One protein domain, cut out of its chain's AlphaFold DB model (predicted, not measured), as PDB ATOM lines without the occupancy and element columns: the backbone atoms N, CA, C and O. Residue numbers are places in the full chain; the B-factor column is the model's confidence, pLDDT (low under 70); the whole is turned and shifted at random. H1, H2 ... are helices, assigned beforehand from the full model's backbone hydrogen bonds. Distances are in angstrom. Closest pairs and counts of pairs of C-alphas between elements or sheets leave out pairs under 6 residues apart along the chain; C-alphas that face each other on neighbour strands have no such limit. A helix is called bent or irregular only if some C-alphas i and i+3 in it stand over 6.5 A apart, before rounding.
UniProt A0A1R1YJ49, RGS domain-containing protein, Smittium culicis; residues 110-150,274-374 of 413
ATOM      1  N   CYS A 110      38.323  53.623 -57.838       96.50
ATOM      2  CA  CYS A 110      38.003  52.209 -57.623       96.50
ATOM      3  C   CYS A 110      38.675  51.656 -56.350       96.50
ATOM      4  O   CYS A 110      38.979  50.465 -56.268       96.50
ATOM      5  N   SER A 111      38.957  52.509 -55.358       97.25
ATOM      6  CA  SER A 111      39.639  52.102 -54.120       97.25
ATOM      7  C   SER A 111      38.819  51.124 -53.281       97.25
ATOM      8  O   SER A 111      39.403  50.237 -52.666       97.25
ATOM      9  N   THR A 112      37.489  51.242 -53.292       97.75
ATOM     10  CA  THR A 112      36.586  50.361 -52.534       97.75
ATOM     11  C   THR A 112      36.670  48.910 -53.012       97.75
ATOM     12  O   THR A 112      36.720  48.005 -52.190       97.75
ATOM     13  N   LEU A 113      36.809  48.679 -54.325       97.88
ATOM     14  CA  LEU A 113      36.981  47.333 -54.896       97.88
ATOM     15  C   LEU A 113      38.293  46.676 -54.442       97.88
ATOM     16  O   LEU A 113      38.331  45.485 -54.145       97.88
ATOM     17  N   ILE A 114      39.379  47.452 -54.362       97.75
ATOM     18  CA  ILE A 114      40.661  46.948 -53.850       97.75
ATOM     19  C   ILE A 114      40.585  46.688 -52.345       97.75
ATOM     20  O   ILE A 114      41.106  45.680 -51.878       97.75
ATOM     21  N   LEU A 115      39.927  47.573 -51.591       97.75
ATOM     22  CA  LEU A 115      39.752  47.400 -50.152       97.75
ATOM     23  C   LEU A 115      38.932  46.144 -49.835       97.75
ATOM     24  O   LEU A 115      39.324  45.375 -48.963       97.75
ATOM     25  N   PHE A 116      37.868  45.888 -50.601       98.19
ATOM     26  CA  PHE A 116      37.104  44.645 -50.533       98.19
ATOM     27  C   PHE A 116      37.998  43.416 -50.710       98.19
ATOM     28  O   PHE A 116      37.938  42.488 -49.906       98.19
ATOM     29  N   LEU A 117      38.849  43.400 -51.746       97.69
ATOM     30  CA  LEU A 117      39.751  42.272 -51.980       97.69
ATOM     31  C   LEU A 117      40.757  42.104 -50.840       97.69
ATOM     32  O   LEU A 117      40.970  40.975 -50.401       97.69
ATOM     33  N   ASP A 118      41.353  43.194 -50.351       97.06
ATOM     34  CA  ASP A 118      42.318  43.164 -49.248       97.06
ATOM     35  C   ASP A 118      41.683  42.588 -47.964       97.06
ATOM     36  O   ASP A 118      42.266  41.703 -47.327       97.06
ATOM     37  N   GLU A 119      40.464  43.017 -47.626       97.94
ATOM     38  CA  GLU A 119      39.718  42.504 -46.470       97.94
ATOM     39  C   GLU A 119      39.223  41.067 -46.687       97.94
ATOM     40  O   GLU A 119      39.272  40.257 -45.762       97.94
ATOM     41  N   TYR A 120      38.856  40.680 -47.913       97.62
ATOM     42  CA  TYR A 120      38.528  39.287 -48.233       97.62
ATOM     43  C   TYR A 120      39.760  38.381 -48.057       97.62
ATOM     44  O   TYR A 120      39.652  37.269 -47.534       97.62
ATOM     45  N   GLN A 121      40.964  38.847 -48.419       95.88
ATOM     46  CA  GLN A 121      42.205  38.116 -48.129       95.88
ATOM     47  C   GLN A 121      42.496  38.033 -46.627       95.88
ATOM     48  O   GLN A 121      43.025  37.021 -46.159       95.88
ATOM     49  N   ALA A 122      42.199  39.087 -45.864       95.75
ATOM     50  CA  ALA A 122      42.331  39.068 -44.411       95.75
ATOM     51  C   ALA A 122      41.367  38.049 -43.788       95.75
ATOM     52  O   ALA A 122      41.820  37.187 -43.031       95.75
ATOM     53  N   LEU A 123      40.089  38.072 -44.183       97.25
ATOM     54  CA  LEU A 123      39.083  37.092 -43.776       97.25
ATOM     55  C   LEU A 123      39.551  35.674 -44.105       97.25
ATOM     56  O   LEU A 123      39.629  34.835 -43.212       97.25
ATOM     57  N   LYS A 124      39.973  35.425 -45.350       96.62
ATOM     58  CA  LYS A 124      40.514  34.128 -45.772       96.62
ATOM     59  C   LYS A 124      41.656  33.662 -44.874       96.62
ATOM     60  O   LYS A 124      41.605  32.540 -44.385       96.62
ATOM     61  N   ARG A 125      42.659  34.508 -44.607       94.69
ATOM     62  CA  ARG A 125      43.779  34.157 -43.714       94.69
ATOM     63  C   ARG A 125      43.301  33.779 -42.313       94.69
ATOM     64  O   ARG A 125      43.742  32.754 -41.807       94.69
ATOM     65  N   ARG A 126      42.362  34.534 -41.732       95.19
ATOM     66  CA  ARG A 126      41.775  34.217 -40.418       95.19
ATOM     67  C   ARG A 126      41.054  32.875 -40.409       95.19
ATOM     68  O   ARG A 126      41.235  32.105 -39.474       95.19
ATOM     69  N   VAL A 127      40.298  32.567 -41.462       95.12
ATOM     70  CA  VAL A 127      39.670  31.248 -41.614       95.12
ATOM     71  C   VAL A 127      40.743  30.156 -41.646       95.12
ATOM     72  O   VAL A 127      40.660  29.192 -40.892       95.12
ATOM     73  N   LEU A 128      41.790  30.311 -42.462       93.31
ATOM     74  CA  LEU A 128      42.864  29.315 -42.553       93.31
ATOM     75  C   LEU A 128      43.620  29.130 -41.224       93.31
ATOM     76  O   LEU A 128      43.970  28.001 -40.881       93.31
ATOM     77  N   GLU A 129      43.865  30.211 -40.479       92.38
ATOM     78  CA  GLU A 129      44.486  30.186 -39.144       92.38
ATOM     79  C   GLU A 129      43.628  29.417 -38.134       92.38
ATOM     80  O   GLU A 129      44.150  28.574 -37.398       92.38
ATOM     81  N   GLU A 130      42.316  29.653 -38.132       92.94
ATOM     82  CA  GLU A 130      41.382  28.973 -37.231       92.94
ATOM     83  C   GLU A 130      41.327  27.469 -37.530       92.94
ATOM     84  O   GLU A 130      41.459  26.641 -36.629       92.94
ATOM     85  N   PHE A 131      41.261  27.097 -38.813       90.69
ATOM     86  CA  PHE A 131      41.336  25.696 -39.244       90.69
ATOM     87  C   PHE A 131      42.687  25.040 -38.936       90.69
ATOM     88  O   PHE A 131      42.755  23.822 -38.778       90.69
ATOM     89  N   ALA A 132      43.780  25.806 -38.896       88.88
ATOM     90  CA  ALA A 132      45.103  25.289 -38.555       88.88
ATOM     91  C   ALA A 132      45.291  25.092 -37.044       88.88
ATOM     92  O   ALA A 132      45.986  24.152 -36.650       88.88
ATOM     93  N   THR A 133      44.687  25.961 -36.231       90.00
ATOM     94  CA  THR A 133      44.838  25.992 -34.768       90.00
ATOM     95  C   THR A 133      43.862  25.044 -34.077       90.00
ATOM     96  O   THR A 133      44.218  24.366 -33.114       90.00
ATOM     97  N   ASN A 134      42.630  24.961 -34.576       90.56
ATOM     98  CA  ASN A 134      41.561  24.216 -33.931       90.56
ATOM     99  C   ASN A 134      41.446  22.802 -34.527       90.56
ATOM    100  O   ASN A 134      40.719  22.553 -35.493       90.56
ATOM    101  N   SER A 135      42.175  21.844 -33.941       87.44
ATOM    102  CA  SER A 135      42.137  20.438 -34.377       87.44
ATOM    103  C   SER A 135      40.736  19.837 -34.282       87.44
ATOM    104  O   SER A 135      40.357  19.042 -35.140       87.44
ATOM    105  N   ASN A 136      39.963  20.250 -33.271       87.38
ATOM    106  CA  ASN A 136      38.588  19.799 -33.070       87.38
ATOM    107  C   ASN A 136      37.696  20.263 -34.216       87.38
ATOM    108  O   ASN A 136      36.894  19.481 -34.720       87.38
ATOM    109  N   LEU A 137      37.889  21.502 -34.673       84.69
ATOM    110  CA  LEU A 137      37.189  22.037 -35.830       84.69
ATOM    111  C   LEU A 137      37.514  21.226 -37.085       84.69
ATOM    112  O   LEU A 137      36.613  20.711 -37.737       84.69
ATOM    113  N   SER A 138      38.800  21.021 -37.376       83.62
ATOM    114  CA  SER A 138      39.219  20.201 -38.519       83.62
ATOM    115  C   SER A 138      38.619  18.786 -38.467       83.62
ATOM    116  O   SER A 138      38.141  18.271 -39.484       83.62
ATOM    117  N   SER A 139      38.567  18.161 -37.282       85.44
ATOM    118  CA  SER A 139      37.920  16.855 -37.112       85.44
ATOM    119  C   SER A 139      36.394  16.899 -37.222       85.44
ATOM    120  O   SER A 139      35.820  15.984 -37.803       85.44
ATOM    121  N   ALA A 140      35.734  17.953 -36.738       82.31
ATOM    122  CA  ALA A 140      34.283  18.100 -36.835       82.31
ATOM    123  C   ALA A 140      33.842  18.243 -38.298       82.31
ATOM    124  O   ALA A 140      32.891  17.592 -38.725       82.31
ATOM    125  N   TYR A 141      34.594  18.999 -39.105       82.19
ATOM    126  CA  TYR A 141      34.367  19.076 -40.553       82.19
ATOM    127  C   TYR A 141      34.564  17.722 -41.228       82.19
ATOM    128  O   TYR A 141      33.787  17.340 -42.101       82.19
ATOM    129  N   ARG A 142      35.573  16.958 -40.790       80.56
ATOM    130  CA  ARG A 142      35.807  15.595 -41.282       80.56
ATOM    131  C   ARG A 142      34.599  14.689 -41.062       80.56
ATOM    132  O   ARG A 142      34.303  13.852 -41.913       80.56
ATOM    133  N   GLU A 143      33.962  14.805 -39.905       83.62
ATOM    134  CA  GLU A 143      32.802  13.996 -39.543       83.62
ATOM    135  C   GLU A 143      31.546  14.455 -40.288       83.62
ATOM    136  O   GLU A 143      30.846  13.622 -40.862       83.62
ATOM    137  N   TYR A 144      31.330  15.768 -40.384       79.88
ATOM    138  CA  TYR A 144      30.207  16.353 -41.117       79.88
ATOM    139  C   TYR A 144      30.189  15.932 -42.595       79.88
ATOM    140  O   TYR A 144      29.174  15.442 -43.083       79.88
ATOM    141  N   ILE A 145      31.335  16.016 -43.287       74.50
ATOM    142  CA  ILE A 145      31.447  15.615 -44.703       74.50
ATOM    143  C   ILE A 145      31.160  14.114 -44.884       74.50
ATOM    144  O   ILE A 145      30.546  13.701 -45.866       74.50
ATOM    145  N   ARG A 146      31.582  13.269 -43.932       80.62
ATOM    146  CA  ARG A 146      31.292  11.825 -43.983       80.62
ATOM    147  C   ARG A 146      29.808  11.526 -43.806       80.62
ATOM    148  O   ARG A 146      29.308  10.614 -44.457       80.62
ATOM    149  N   TYR A 147      29.131  12.261 -42.927       80.25
ATOM    150  CA  TYR A 147      27.702  12.086 -42.688       80.25
ATOM    151  C   TYR A 147      26.879  12.439 -43.931       80.25
ATOM    152  O   TYR A 147      26.033  11.650 -44.344       80.25
ATOM    153  N   ASP A 148      27.183  13.571 -44.570       77.88
ATOM    154  CA  ASP A 148      26.464  14.027 -45.765       77.88
ATOM    155  C   ASP A 148      26.617  13.048 -46.943       77.88
ATOM    156  O   ASP A 148      25.634  12.633 -47.557       77.88
ATOM    157  N   ARG A 149      27.842  12.547 -47.170       77.62
ATOM    158  CA  ARG A 149      28.122  11.549 -48.217       77.62
ATOM    159  C   ARG A 149      27.324  10.255 -48.040       77.62
ATOM    160  O   ARG A 149      26.841   9.704 -49.024       77.62
ATOM    161  N   ASN A 150      27.190   9.774 -46.804       81.44
ATOM    162  CA  ASN A 150      26.456   8.541 -46.519       81.44
ATOM    163  C   ASN A 150      24.942   8.717 -46.700       81.44
ATOM    164  O   ASN A 150      24.272   7.787 -47.144       81.44
ATOM    165  N   HIS A 274      57.786  20.349 -39.965       80.06
ATOM    166  CA  HIS A 274      57.725  20.542 -41.414       80.06
ATOM    167  C   HIS A 274      56.310  20.911 -41.886       80.06
ATOM    168  O   HIS A 274      56.156  21.715 -42.810       80.06
ATOM    169  N   LEU A 275      55.273  20.350 -41.254       77.31
ATOM    170  CA  LEU A 275      53.886  20.661 -41.590       77.31
ATOM    171  C   LEU A 275      53.546  22.104 -41.206       77.31
ATOM    172  O   LEU A 275      52.898  22.799 -41.986       77.31
ATOM    173  N   ASP A 276      54.046  22.581 -40.069       80.44
ATOM    174  CA  ASP A 276      53.809  23.953 -39.610       80.44
ATOM    175  C   ASP A 276      54.513  24.989 -40.495       80.44
ATOM    176  O   ASP A 276      53.927  26.016 -40.847       80.44
ATOM    177  N   LEU A 277      55.733  24.704 -40.962       84.44
ATOM    178  CA  LEU A 277      56.405  25.547 -41.959       84.44
ATOM    179  C   LEU A 277      55.650  25.583 -43.293       84.44
ATOM    180  O   LEU A 277      55.543  26.645 -43.915       84.44
ATOM    181  N   LEU A 278      55.109  24.444 -43.734       79.44
ATOM    182  CA  LEU A 278      54.337  24.362 -44.971       79.44
ATOM    183  C   LEU A 278      53.010  25.125 -44.853       79.44
ATOM    184  O   LEU A 278      52.684  25.904 -45.750       79.44
ATOM    185  N   LYS A 279      52.302  24.975 -43.726       80.19
ATOM    186  CA  LYS A 279      51.094  25.746 -43.398       80.19
ATOM    187  C   LYS A 279      51.385  27.240 -43.436       80.19
ATOM    188  O   LYS A 279      50.731  27.958 -44.190       80.19
ATOM    189  N   ASN A 280      52.418  27.696 -42.726       84.31
ATOM    190  CA  ASN A 280      52.821  29.104 -42.705       84.31
ATOM    191  C   ASN A 280      53.158  29.628 -44.107       84.31
ATOM    192  O   ASN A 280      52.768  30.732 -44.483       84.31
ATOM    193  N   ARG A 281      53.837  28.822 -44.930       85.81
ATOM    194  CA  ARG A 281      54.152  29.210 -46.307       85.81
ATOM    195  C   ARG A 281      52.903  29.326 -47.178       85.81
ATOM    196  O   ARG A 281      52.855  30.230 -48.011       85.81
ATOM    197  N   ILE A 282      51.922  28.442 -47.012       83.31
ATOM    198  CA  ILE A 282      50.658  28.498 -47.759       83.31
ATOM    199  C   ILE A 282      49.828  29.698 -47.295       83.31
ATOM    200  O   ILE A 282      49.379  30.469 -48.138       83.31
ATOM    201  N   LEU A 283      49.726  29.922 -45.983       82.38
ATOM    202  CA  LEU A 283      49.063  31.083 -45.378       82.38
ATOM    203  C   LEU A 283      49.599  32.415 -45.931       82.38
ATOM    204  O   LEU A 283      48.819  33.307 -46.254       82.38
ATOM    205  N   ILE A 284      50.920  32.535 -46.101       85.12
ATOM    206  CA  ILE A 284      51.560  33.762 -46.609       85.12
ATOM    207  C   ILE A 284      51.428  33.907 -48.133       85.12
ATOM    208  O   ILE A 284      51.341  35.025 -48.632       85.12
ATOM    209  N   ASN A 285      51.432  32.799 -48.881       88.19
ATOM    210  CA  ASN A 285      51.470  32.810 -50.350       88.19
ATOM    211  C   ASN A 285      50.146  32.368 -50.984       88.19
ATOM    212  O   ASN A 285      50.144  31.838 -52.098       88.19
ATOM    213  N   THR A 286      49.025  32.529 -50.279       91.06
ATOM    214  CA  THR A 286      47.723  32.216 -50.865       91.06
ATOM    215  C   THR A 286      47.418  33.256 -51.949       91.06
ATOM    216  O   THR A 286      47.424  34.446 -51.640       91.06
ATOM    217  N   PRO A 287      47.155  32.841 -53.202       92.94
ATOM    218  CA  PRO A 287      46.837  33.759 -54.291       92.94
ATOM    219  C   PRO A 287      45.623  34.634 -53.966       92.94
ATOM    220  O   PRO A 287      44.651  34.156 -53.361       92.94
ATOM    221  N   ASN A 288      45.641  35.886 -54.424       91.31
ATOM    222  CA  ASN A 288      44.518  36.805 -54.247       91.31
ATOM    223  C   ASN A 288      43.288  36.313 -55.021       91.31
ATOM    224  O   ASN A 288      42.158  36.421 -54.546       91.31
ATOM    225  N   SER A 289      43.535  35.679 -56.167       91.75
ATOM    226  CA  SER A 289      42.534  35.072 -57.046       91.75
ATOM    227  C   SER A 289      41.820  33.838 -56.472       91.75
ATOM    228  O   SER A 289      40.841  33.373 -57.052       91.75
ATOM    229  N   MET A 290      42.259  33.295 -55.332       94.25
ATOM    230  CA  MET A 290      41.735  32.048 -54.755       94.25
ATOM    231  C   MET A 290      40.602  32.302 -53.745       94.25
ATOM    232  O   MET A 290      40.727  33.201 -52.905       94.25
ATOM    233  N   THR A 291      39.523  31.509 -53.798       96.75
ATOM    234  CA  THR A 291      38.415  31.556 -52.818       96.75
ATOM    235  C   THR A 291      38.833  30.983 -51.462       96.75
ATOM    236  O   THR A 291      39.861  30.299 -51.358       96.75
ATOM    237  N   ILE A 292      38.044  31.246 -50.416       96.50
ATOM    238  CA  ILE A 292      38.257  30.663 -49.077       96.50
ATOM    239  C   ILE A 292      38.192  29.132 -49.151       96.50
ATOM    240  O   ILE A 292      39.117  28.451 -48.717       96.50
ATOM    241  N   THR A 293      37.144  28.604 -49.778       95.38
ATOM    242  CA  THR A 293      36.892  27.166 -49.971       95.38
ATOM    243  C   THR A 293      38.062  26.462 -50.658       95.38
ATOM    244  O   THR A 293      38.625  25.513 -50.110       95.38
ATOM    245  N   SER A 294      38.516  27.001 -51.793       94.19
ATOM    246  CA  SER A 294      39.654  26.458 -52.540       94.19
ATOM    247  C   SER A 294      40.945  26.493 -51.712       94.19
ATOM    248  O   SER A 294      41.771  25.583 -51.791       94.19
ATOM    249  N   ALA A 295      41.162  27.554 -50.926       94.31
ATOM    250  CA  ALA A 295      42.357  27.680 -50.097       94.31
ATOM    251  C   ALA A 295      42.396  26.635 -48.974       94.31
ATOM    252  O   ALA A 295      43.464  26.076 -48.708       94.31
ATOM    253  N   ILE A 296      41.248  26.325 -48.363       93.19
ATOM    254  CA  ILE A 296      41.161  25.256 -47.362       93.19
ATOM    255  C   ILE A 296      41.354  23.889 -48.036       93.19
ATOM    256  O   ILE A 296      42.151  23.097 -47.538       93.19
ATOM    257  N   GLU A 297      40.734  23.637 -49.197       91.62
ATOM    258  CA  GLU A 297      40.938  22.393 -49.967       91.62
ATOM    259  C   GLU A 297      42.430  22.167 -50.277       91.62
ATOM    260  O   GLU A 297      42.952  21.061 -50.150       91.62
ATOM    261  N   ARG A 298      43.174  23.234 -50.594       90.06
ATOM    262  CA  ARG A 298      44.622  23.148 -50.840       90.06
ATOM    263  C   ARG A 298      45.445  22.837 -49.589       90.06
ATOM    264  O   ARG A 298      46.475  22.173 -49.702       90.06
ATOM    265  N   LEU A 299      45.043  23.336 -48.421       88.44
ATOM    266  CA  LEU A 299      45.686  22.994 -47.145       88.44
ATOM    267  C   LEU A 299      45.365  21.562 -46.711       88.44
ATOM    268  O   LEU A 299      46.177  20.918 -46.046       88.44
ATOM    269  N   TYR A 300      44.198  21.073 -47.114       88.25
ATOM    270  CA  TYR A 300      43.602  19.836 -46.647       88.25
ATOM    271  C   TYR A 300      43.089  19.011 -47.843       88.25
ATOM    272  O   TYR A 300      41.892  18.771 -47.957       88.25
ATOM    273  N   PRO A 301      43.983  18.518 -48.726       86.50
ATOM    274  CA  PRO A 301      43.590  17.869 -49.985       86.50
ATOM    275  C   PRO A 301      42.849  16.539 -49.798       86.50
ATOM    276  O   PRO A 301      42.243  16.030 -50.731       86.50
ATOM    277  N   SER A 302      42.900  15.950 -48.600       86.44
ATOM    278  CA  SER A 302      42.125  14.756 -48.246       86.44
ATOM    279  C   SER A 302      40.670  15.053 -47.862       86.44
ATOM    280  O   SER A 302      39.967  14.135 -47.443       86.44
ATOM    281  N   TYR A 303      40.243  16.315 -47.925       84.00
ATOM    282  CA  TYR A 303      38.933  16.770 -47.481       84.00
ATOM    283  C   TYR A 303      38.205  17.443 -48.648       84.00
ATOM    284  O   TYR A 303      38.727  18.366 -49.266       84.00
ATOM    285  N   GLU A 304      36.991  16.979 -48.933       86.75
ATOM    286  CA  GLU A 304      36.097  17.586 -49.922       86.75
ATOM    287  C   GLU A 304      35.361  18.748 -49.246       86.75
ATOM    288  O   GLU A 304      34.496  18.534 -48.400       86.75
ATOM    289  N   ILE A 305      35.754  19.985 -49.553       89.94
ATOM    290  CA  ILE A 305      35.170  21.184 -48.945       89.94
ATOM    291  C   ILE A 305      34.294  21.875 -49.974       89.94
ATOM    292  O   ILE A 305      34.768  22.277 -51.036       89.94
ATOM    293  N   PHE A 306      33.022  22.043 -49.632       92.31
ATOM    294  CA  PHE A 306      32.033  22.657 -50.508       92.31
ATOM    295  C   PHE A 306      31.774  24.120 -50.118       92.31
ATOM    296  O   PHE A 306      31.886  24.471 -48.939       92.31
ATOM    297  N   PRO A 307      31.372  24.988 -51.061       94.25
ATOM    298  CA  PRO A 307      30.922  26.348 -50.750       94.25
ATOM    299  C   PRO A 307      29.762  26.413 -49.753       94.25
ATOM    300  O   PRO A 307      29.700  27.341 -48.951       94.25
ATOM    301  N   THR A 308      28.910  25.387 -49.747       93.88
ATOM    302  CA  THR A 308      27.774  25.199 -48.833       93.88
ATOM    303  C   THR A 308      28.169  24.648 -47.463       93.88
ATOM    304  O   THR A 308      27.304  24.381 -46.635       93.88
ATOM    305  N   THR A 309      29.461  24.455 -47.186       92.56
ATOM    306  CA  THR A 309      29.873  23.984 -45.861       92.56
ATOM    307  C   THR A 309      29.585  25.084 -44.829       92.56
ATOM    308  O   THR A 309      30.030  26.220 -45.040       92.56
ATOM    309  N   PRO A 310      28.871  24.794 -43.722       94.56
ATOM    310  CA  PRO A 310      28.523  25.799 -42.714       94.56
ATOM    311  C   PRO A 310      29.777  26.436 -42.114       94.56
ATOM    312  O   PRO A 310      30.827  25.799 -42.076       94.56
ATOM    313  N   ILE A 311      29.689  27.682 -41.647       94.38
ATOM    314  CA  ILE A 311      30.806  28.393 -41.000       94.38
ATOM    315  C   ILE A 311      30.868  28.030 -39.505       94.38
ATOM    316  O   ILE A 311      29.819  27.986 -38.851       94.38
ATOM    317  N   PRO A 312      32.067  27.845 -38.916       92.94
ATOM    318  CA  PRO A 312      32.241  27.669 -37.475       92.94
ATOM    319  C   PRO A 312      31.724  28.869 -36.688       92.94
ATOM    320  O   PRO A 312      31.943  30.011 -37.093       92.94
ATOM    321  N   LYS A 313      31.114  28.641 -35.524       93.06
ATOM    322  CA  LYS A 313      30.538  29.720 -34.698       93.06
ATOM    323  C   LYS A 313      31.571  30.779 -34.313       93.06
ATOM    324  O   LYS A 313      31.237  31.955 -34.209       93.06
ATOM    325  N   GLU A 314      32.825  30.373 -34.155       93.62
ATOM    326  CA  GLU A 314      33.968  31.228 -33.830       93.62
ATOM    327  C   GLU A 314      34.257  32.259 -34.934       93.62
ATOM    328  O   GLU A 314      34.708  33.367 -34.650       93.62
ATOM    329  N   LEU A 315      33.952  31.922 -36.192       96.00
ATOM    330  CA  LEU A 315      34.196  32.770 -37.360       96.00
ATOM    331  C   LEU A 315      32.975  33.614 -37.756       96.00
ATOM    332  O   LEU A 315      33.114  34.522 -38.576       96.00
ATOM    333  N   HIS A 316      31.793  33.374 -37.175       96.81
ATOM    334  CA  HIS A 316      30.558  34.093 -37.533       96.81
ATOM    335  C   HIS A 316      30.696  35.609 -37.390       96.81
ATOM    336  O   HIS A 316      30.258  36.350 -38.266       96.81
ATOM    337  N   SER A 317      31.341  36.082 -36.321       97.81
ATOM    338  CA  SER A 317      31.544  37.517 -36.085       97.81
ATOM    339  C   SER A 317      32.393  38.179 -37.175       97.81
ATOM    340  O   SER A 317      32.105  39.307 -37.571       97.81
ATOM    341  N   LEU A 318      33.399  37.472 -37.702       97.62
ATOM    342  CA  LEU A 318      34.252  37.965 -38.783       97.62
ATOM    343  C   LEU A 318      33.481  38.068 -40.101       97.62
ATOM    344  O   LEU A 318      33.592  39.080 -40.792       97.62
ATOM    345  N   PHE A 319      32.664  37.063 -40.426       98.31
ATOM    346  CA  PHE A 319      31.820  37.090 -41.625       98.31
ATOM    347  C   PHE A 319      30.753  38.188 -41.547       98.31
ATOM    348  O   PHE A 319      30.575  38.925 -42.513       98.31
ATOM    349  N   LEU A 320      30.106  38.362 -40.389       98.25
ATOM    350  CA  LEU A 320      29.147  39.451 -40.171       98.25
ATOM    351  C   LEU A 320      29.809  40.828 -40.273       98.25
ATOM    352  O   LEU A 320      29.259  41.729 -40.898       98.25
ATOM    353  N   SER A 321      31.010  40.989 -39.710       98.31
ATOM    354  CA  SER A 321      31.762  42.237 -39.847       98.31
ATOM    355  C   SER A 321      32.085  42.542 -41.310       98.31
ATOM    356  O   SER A 321      31.980  43.692 -41.720       98.31
ATOM    357  N   PHE A 322      32.472  41.535 -42.096       98.56
ATOM    358  CA  PHE A 322      32.736  41.714 -43.524       98.56
ATOM    359  C   PHE A 322      31.460  42.104 -44.287       98.56
ATOM    360  O   PHE A 322      31.477  43.051 -45.074       98.56
ATOM    361  N   PHE A 323      30.342  41.427 -44.003       98.56
ATOM    362  CA  PHE A 323      29.031  41.727 -44.580       98.56
ATOM    363  C   PHE A 323      28.591  43.176 -44.306       98.56
ATOM    364  O   PHE A 323      28.321  43.909 -45.256       98.56
ATOM    365  N   ASN A 324      28.603  43.617 -43.044       98.56
ATOM    366  CA  ASN A 324      28.169  44.967 -42.652       98.56
ATOM    367  C   ASN A 324      29.020  46.077 -43.299       98.56
ATOM    368  O   ASN A 324      28.551  47.185 -43.545       98.56
ATOM    369  N   VAL A 325      30.302  45.812 -43.563       98.50
ATOM    370  CA  VAL A 325      31.209  46.820 -44.133       98.50
ATOM    371  C   VAL A 325      31.087  46.911 -45.653       98.50
ATOM    372  O   VAL A 325      31.164  48.007 -46.198       98.50
ATOM    373  N   PHE A 326      30.921  45.788 -46.351       98.56
ATOM    374  CA  PHE A 326      31.054  45.781 -47.810       98.56
ATOM    375  C   PHE A 326      29.796  45.398 -48.583       98.56
ATOM    376  O   PHE A 326      29.684  45.771 -49.750       98.56
ATOM    377  N   ILE A 327      28.882  44.644 -47.979       98.38
ATOM    378  CA  ILE A 327      27.710  44.094 -48.672       98.38
ATOM    379  C   ILE A 327      26.431  44.822 -48.260       98.38
ATOM    380  O   ILE A 327      25.548  45.021 -49.090       98.38
ATOM    381  N   GLU A 328      26.324  45.232 -46.995       98.12
ATOM    382  CA  GLU A 328      25.134  45.900 -46.475       98.12
ATOM    383  C   GLU A 328      24.797  47.172 -47.294       98.12
ATOM    384  O   GLU A 328      25.659  48.045 -47.449       98.12
ATOM    385  N   PRO A 329      23.560  47.318 -47.821       97.69
ATOM    386  CA  PRO A 329      23.201  48.412 -48.735       97.69
ATOM    387  C   PRO A 329      23.365  49.825 -48.166       97.69
ATOM    388  O   PRO A 329      23.552  50.778 -48.928       97.69
ATOM    389  N   GLU A 330      23.289  49.956 -46.843       97.94
ATOM    390  CA  GLU A 330      23.435  51.218 -46.111       97.94
ATOM    391  C   GLU A 330      24.886  51.502 -45.700       97.94
ATOM    392  O   GLU A 330      25.179  52.542 -45.110       97.94
ATOM    393  N   SER A 331      25.816  50.597 -46.015       97.94
ATOM    394  CA  SER A 331      27.214  50.748 -45.633       97.94
ATOM    395  C   SER A 331      27.932  51.817 -46.455       97.94
ATOM    396  O   SER A 331      27.786  51.900 -47.678       97.94
ATOM    397  N   GLU A 332      28.779  52.609 -45.793       97.31
ATOM    398  CA  GLU A 332      29.595  53.648 -46.438       97.31
ATOM    399  C   GLU A 332      30.612  53.065 -47.431       97.31
ATOM    400  O   GLU A 332      30.986  53.724 -48.402       97.31
ATOM    401  N   LEU A 333      31.063  51.829 -47.190       97.88
ATOM    402  CA  LEU A 333      32.057  51.126 -48.003       97.88
ATOM    403  C   LEU A 333      31.438  50.026 -48.871       97.88
ATOM    404  O   LEU A 333      32.159  49.136 -49.334       97.88
ATOM    405  N   LYS A 334      30.127  50.099 -49.130       98.06
ATOM    406  CA  LYS A 334      29.456  49.125 -49.990       98.06
ATOM    407  C   LYS A 334      30.108  49.053 -51.369       98.06
ATOM    408  O   LYS A 334      30.402  50.078 -51.995       98.06
ATOM    409  N   VAL A 335      30.337  47.835 -51.844       97.81
ATOM    410  CA  VAL A 335      30.808  47.608 -53.213       97.81
ATOM    411  C   VAL A 335      29.639  47.652 -54.192       97.81
ATOM    412  O   VAL A 335      28.536  47.211 -53.884       97.81
ATOM    413  N   ASP A 336      29.885  48.193 -55.384       96.88
ATOM    414  CA  ASP A 336      28.891  48.292 -56.457       96.88
ATOM    415  C   ASP A 336      28.779  46.952 -57.204       96.88
ATOM    416  O   ASP A 336      29.318  46.791 -58.297       96.88
ATOM    417  N   ILE A 337      28.166  45.960 -56.555       97.75
ATOM    418  CA  ILE A 337      27.887  44.621 -57.104       97.75
ATOM    419  C   ILE A 337      26.394  44.468 -57.424       97.75
ATOM    420  O   ILE A 337      25.560  45.270 -56.995       97.75
ATOM    421  N   HIS A 338      26.034  43.442 -58.192       97.38
ATOM    422  CA  HIS A 338      24.665  43.247 -58.643       97.38
ATOM    423  C   HIS A 338      23.712  42.953 -57.475       97.38
ATOM    424  O   HIS A 338      23.990  42.120 -56.612       97.38
ATOM    425  N   MET A 339      22.533  43.589 -57.492       96.06
ATOM    426  CA  MET A 339      21.557  43.507 -56.396       96.06
ATOM    427  C   MET A 339      21.119  42.072 -56.089       96.06
ATOM    428  O   MET A 339      20.949  41.729 -54.929       96.06
ATOM    429  N   SER A 340      21.019  41.197 -57.098       97.12
ATOM    430  CA  SER A 340      20.635  39.797 -56.854       97.12
ATOM    431  C   SER A 340      21.621  39.051 -55.950       97.12
ATOM    432  O   SER A 340      21.195  38.197 -55.185       97.12
ATOM    433  N   ILE A 341      22.922  39.364 -56.033       98.00
ATOM    434  CA  ILE A 341      23.947  38.756 -55.172       98.00
ATOM    435  C   ILE A 341      23.813  39.307 -53.749       98.00
ATOM    436  O   ILE A 341      23.925  38.559 -52.782       98.00
ATOM    437  N   ILE A 342      23.525  40.604 -53.613       98.12
ATOM    438  CA  ILE A 342      23.276  41.236 -52.311       98.12
ATOM    439  C   ILE A 342      22.049  40.608 -51.640       98.12
ATOM    440  O   ILE A 342      22.134  40.222 -50.477       98.12
ATOM    441  N   ASP A 343      20.942  40.469 -52.370       97.94
ATOM    442  CA  ASP A 343      19.694  39.887 -51.868       97.94
ATOM    443  C   ASP A 343      19.894  38.436 -51.405       97.94
ATOM    444  O   ASP A 343      19.426  38.059 -50.328       97.94
ATOM    445  N   GLU A 344      20.638  37.636 -52.175       98.00
ATOM    446  CA  GLU A 344      20.984  36.256 -51.819       98.00
ATOM    447  C   GLU A 344      21.817  36.192 -50.531       98.00
ATOM    448  O   GLU A 344      21.464  35.475 -49.590       98.00
ATOM    449  N   ILE A 345      22.883  36.993 -50.437       98.19
ATOM    450  CA  ILE A 345      23.720  37.053 -49.232       98.19
ATOM    451  C   ILE A 345      22.890  37.511 -48.027       98.19
ATOM    452  O   ILE A 345      22.993  36.925 -46.950       98.19
ATOM    453  N   LEU A 346      22.046  38.530 -48.197       98.31
ATOM    454  CA  LEU A 346      21.198  39.074 -47.140       98.31
ATOM    455  C   LEU A 346      20.178  38.039 -46.651       98.31
ATOM    456  O   LEU A 346      19.961  37.909 -45.443       98.31
ATOM    457  N   GLN A 347      19.600  37.250 -47.558       98.12
ATOM    458  CA  GLN A 347      18.731  36.129 -47.204       98.12
ATOM    459  C   GLN A 347      19.477  35.081 -46.363       98.12
ATOM    460  O   GLN A 347      18.971  34.667 -45.314       98.12
ATOM    461  N   ILE A 348      20.686  34.688 -46.777       97.94
ATOM    462  CA  ILE A 348      21.513  33.710 -46.051       97.94
ATOM    463  C   ILE A 348      21.894  34.250 -44.665       97.94
ATOM    464  O   ILE A 348      21.710  33.558 -43.662       97.94
ATOM    465  N   VAL A 349      22.344  35.503 -44.566       97.88
ATOM    466  CA  VAL A 349      22.704  36.136 -43.284       97.88
ATOM    467  C   VAL A 349      21.497  36.210 -42.339       97.88
ATOM    468  O   VAL A 349      21.617  35.856 -41.163       97.88
ATOM    469  N   ASN A 350      20.312  36.572 -42.843       97.94
ATOM    470  CA  ASN A 350      19.083  36.645 -42.045       97.94
ATOM    471  C   ASN A 350      18.609  35.277 -41.533       97.94
ATOM    472  O   ASN A 350      18.031  35.194 -40.445       97.94
ATOM    473  N   SER A 351      18.878  34.202 -42.280       97.38
ATOM    474  CA  SER A 351      18.576  32.831 -41.852       97.38
ATOM    475  C   SER A 351      19.469  32.335 -40.704       97.38
ATOM    476  O   SER A 351      19.111  31.378 -40.020       97.38
ATOM    477  N   LYS A 352      20.604  33.009 -40.448       96.12
ATOM    478  CA  LYS A 352      21.681  32.612 -39.515       96.12
ATOM    479  C   LYS A 352      22.437  31.334 -39.904       96.12
ATOM    480  O   LYS A 352      23.327  30.911 -39.163       96.12
ATOM    481  N   GLU A 353      22.146  30.750 -41.061       95.25
ATOM    482  CA  GLU A 353      22.847  29.588 -41.612       95.25
ATOM    483  C   GLU A 353      23.892  30.053 -42.632       95.25
ATOM    484  O   GLU A 353      23.695  29.974 -43.837       95.25
ATOM    485  N   MET A 354      25.009  30.608 -42.153       97.12
ATOM    486  CA  MET A 354      26.060  31.120 -43.042       97.12
ATOM    487  C   MET A 354      27.033  30.011 -43.484       97.12
ATOM    488  O   MET A 354      27.430  29.161 -42.679       97.12
ATOM    489  N   PHE A 355      27.482  30.076 -44.742       96.94
ATOM    490  CA  PHE A 355      28.364  29.087 -45.379       96.94
ATOM    491  C   PHE A 355      29.697  29.692 -45.835       96.94
ATOM    492  O   PHE A 355      29.773  30.881 -46.134       96.94
ATOM    493  N   LEU A 356      30.758  28.879 -45.912       96.12
ATOM    494  CA  LEU A 356      32.121  29.348 -46.219       96.12
ATOM    495  C   LEU A 356      32.227  30.106 -47.551       96.12
ATOM    496  O   LEU A 356      33.054  31.010 -47.663       96.12
ATOM    497  N   GLY A 357      31.415  29.735 -48.543       96.69
ATOM    498  CA  GLY A 357      31.395  30.348 -49.871       96.69
ATOM    499  C   GLY A 357      30.433  31.526 -50.034       96.69
ATOM    500  O   GLY A 357      30.263  31.983 -51.158       96.69
ATOM    501  N   ILE A 358      29.811  32.036 -48.960       98.12
ATOM    502  CA  ILE A 358      28.764  33.080 -49.035       98.12
ATOM    503  C   ILE A 358      29.185  34.339 -49.817       98.12
ATOM    504  O   ILE A 358      28.348  35.008 -50.404       98.12
ATOM    505  N   PHE A 359      30.480  34.664 -49.864       98.44
ATOM    506  CA  PHE A 359      30.994  35.848 -50.562       98.44
ATOM    507  C   PHE A 359      31.707  35.534 -51.887       98.44
ATOM    508  O   PHE A 359      32.311  36.435 -52.471       98.44
ATOM    509  N   ASP A 360      31.694  34.283 -52.362       97.38
ATOM    510  CA  ASP A 360      32.471  33.881 -53.543       97.38
ATOM    511  C   ASP A 360      31.947  34.545 -54.833       97.38
ATOM    512  O   ASP A 360      32.761  35.014 -55.636       97.38
ATOM    513  N   ASP A 361      30.625  34.692 -54.988       97.19
ATOM    514  CA  ASP A 361      30.011  35.379 -56.137       97.19
ATOM    515  C   ASP A 361      30.254  36.892 -56.120       97.19
ATOM    516  O   ASP A 361      30.670  37.464 -57.130       97.19
ATOM    517  N   ALA A 362      30.081  37.537 -54.960       98.25
ATOM    518  CA  ALA A 362      30.391  38.959 -54.785       98.25
ATOM    519  C   ALA A 362      31.864  39.249 -55.107       98.25
ATOM    520  O   ALA A 362      32.195  40.216 -55.796       98.25
ATOM    521  N   ARG A 363      32.766  38.374 -54.652       97.50
ATOM    522  CA  ARG A 363      34.194  38.460 -54.955       97.50
ATOM    523  C   ARG A 363      34.465  38.322 -56.450       97.50
ATOM    524  O   ARG A 363      35.280  39.079 -56.971       97.50
ATOM    525  N   GLU A 364      33.826  37.377 -57.135       96.00
ATOM    526  CA  GLU A 364      34.007  37.217 -58.581       96.00
ATOM    527  C   GLU A 364      33.516  38.446 -59.353       96.00
ATOM    528  O   GLU A 364      34.204  38.909 -60.259       96.00
ATOM    529  N   GLU A 365      32.395  39.043 -58.949       96.75
ATOM    530  CA  GLU A 365      31.908  40.277 -59.570       96.75
ATOM    531  C   GLU A 365      32.857  41.462 -59.336       96.75
ATOM    532  O   GLU A 365      33.176  42.195 -60.272       96.75
ATOM    533  N   VAL A 366      33.423  41.603 -58.133       97.75
ATOM    534  CA  VAL A 366      34.478  42.599 -57.868       97.75
ATOM    535  C   VAL A 366      35.705  42.374 -58.764       97.75
ATOM    536  O   VAL A 366      36.289  43.337 -59.275       97.75
ATOM    537  N   LEU A 367      36.098  41.117 -58.998       96.50
ATOM    538  CA  LEU A 367      37.188  40.781 -59.921       96.50
ATOM    539  C   LEU A 367      36.838  41.134 -61.374       96.50
ATOM    540  O   LEU A 367      37.693  41.689 -62.071       96.50
ATOM    541  N   GLU A 368      35.608  40.869 -61.820       94.94
ATOM    542  CA  GLU A 368      35.101  41.269 -63.141       94.94
ATOM    543  C   GLU A 368      35.144  42.805 -63.298       94.94
ATOM    544  O   GLU A 368      35.700  43.313 -64.278       94.94
ATOM    545  N   LEU A 369      34.673  43.566 -62.304       96.12
ATOM    546  CA  LEU A 369      34.699  45.036 -62.315       96.12
ATOM    547  C   LEU A 369      36.125  45.597 -62.394       96.12
ATOM    548  O   LEU A 369      36.397  46.526 -63.162       96.12
ATOM    549  N   LEU A 370      37.067  45.020 -61.646       96.75
ATOM    550  CA  LEU A 370      38.479  45.402 -61.725       96.75
ATOM    551  C   LEU A 370      39.094  45.049 -63.084       96.75
ATOM    552  O   LEU A 370      39.865  45.847 -63.630       96.75
ATOM    553  N   TYR A 371      38.745  43.889 -63.638       95.69
ATOM    554  CA  TYR A 371      39.227  43.428 -64.936       95.69
ATOM    555  C   TYR A 371      38.738  44.310 -66.091       95.69
ATOM    556  O   TYR A 371      39.532  44.658 -66.964       95.69
ATOM    557  N   PHE A 372      37.468  44.713 -66.102       93.69
ATOM    558  CA  PHE A 372      36.930  45.563 -67.169       93.69
ATOM    559  C   PHE A 372      37.212  47.056 -66.945       93.69
ATOM    560  O   PHE A 372      37.412  47.796 -67.910       93.69
ATOM    561  N   GLY A 373      37.261  47.512 -65.690       94.38
ATOM    562  CA  GLY A 373      37.413  48.926 -65.347       94.38
ATOM    563  C   GLY A 373      38.864  49.384 -65.187       94.38
ATOM    564  O   GLY A 373      39.310  50.328 -65.847       94.38
ATOM    565  N   VAL A 374      39.614  48.732 -64.294       96.25
ATOM    566  CA  VAL A 374      40.937  49.208 -63.847       96.25
ATOM    567  C   VAL A 374      42.062  48.614 -64.688       96.25
ATOM    568  O   VAL A 374      43.002  49.317 -65.071       96.25
TER     569      VAL A 374
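AT A GLANCE: This is residues 110 to 150 and 274 to 374 of the 413 residues of the protein "RGS domain-containing protein" of Smittium culicis (UniProt A0A1R1YJ49). A long helix, H1, runs through the middle, with H5 side by side with it along its length and H3, H4 and H7 packing on parts of it. H2 turns off at about a right angle from the last residues of H1, making a corner, and H6 lies beyond H5 and H7, away from H1. The printed part has 142 residues with seven named helices, H1 to H7 in chain order, and no named strand; its class is all helix. It is compact, with a radius of gyration of the C-alphas of 15.5 A and spans of 41 by 33 by 23 A.

HOW THE PARTS SIT: Start with H1, residues 111 to 133, the hub, touching five other helices. Residues 131 to 132 of H1 alone touch H2, residues 135 to 150; these two helices only just touch, with 3 pairs of C-alphas within 8 A, and touch only at the corner by their link, with the C-alphas of Phe 131 and Ser 138 closest at 5.9 A and their lines about perpendicular at 87 degrees. H3, residues 274 to 284, touches H1 at a shallow tilt of 15 degrees, opposite ways, with Arg 125 and Leu 283 closest, their C-alphas 6.3 A apart. H4, residues 292 to 299, touches H1 at a steep tilt of 42 degrees, the same way; its closest C-alphas are those of Lys 124 and Ile 292, 5.3 A apart. H5, residues 313 to 326, touches H1 at a shallow tilt of 3 degrees, opposite ways, and the C-alphas of Phe 116 and Phe 326 come closest at 6.7 A. H6, residues 339 to 351, and H7, residues 360 to 374, form a helical hairpin and only just touch, with 3 pairs of C-alphas within 8 A, the closest those of Ile 341 and Ala 362 at 6.5 A. H7 touches H1 through residues 113 to 117 of H1 alone, closest at C-alphas 113 and 366, 6.1 A. H1 and H6 are apart. Every O i to N i+4 pair is within hydrogen-bond range in H1, H2, H3, H4, H6 and H7, and 8 of 10 are in H5.

IN THESE COORDINATES: Find C-alpha 111 at (39.639, 52.102, -54.120); from there H1 runs 32.9 A to C-alpha 133. H2 measures 23.1 A, H5 20.7 A, H6 18.3 A and H7 20.3 A, ending at C-alpha 374 at (40.937, 49.208, -63.847). H5 is irregular: C-alphas 314 and 317 are 7.1 A apart.

THE WHOLE: Look for the cut between residues 150 and 274, where 151 to 273 are not printed and the C-alphas are 33.9 A apart. The links H4 to H5 and H5 to H6 are long. The C-alphas of Asn 150 and Val 374 are the two farthest apart, 46.5 A. The mean pLDDT of the printed part is 92.9, and no printed residue is under 70.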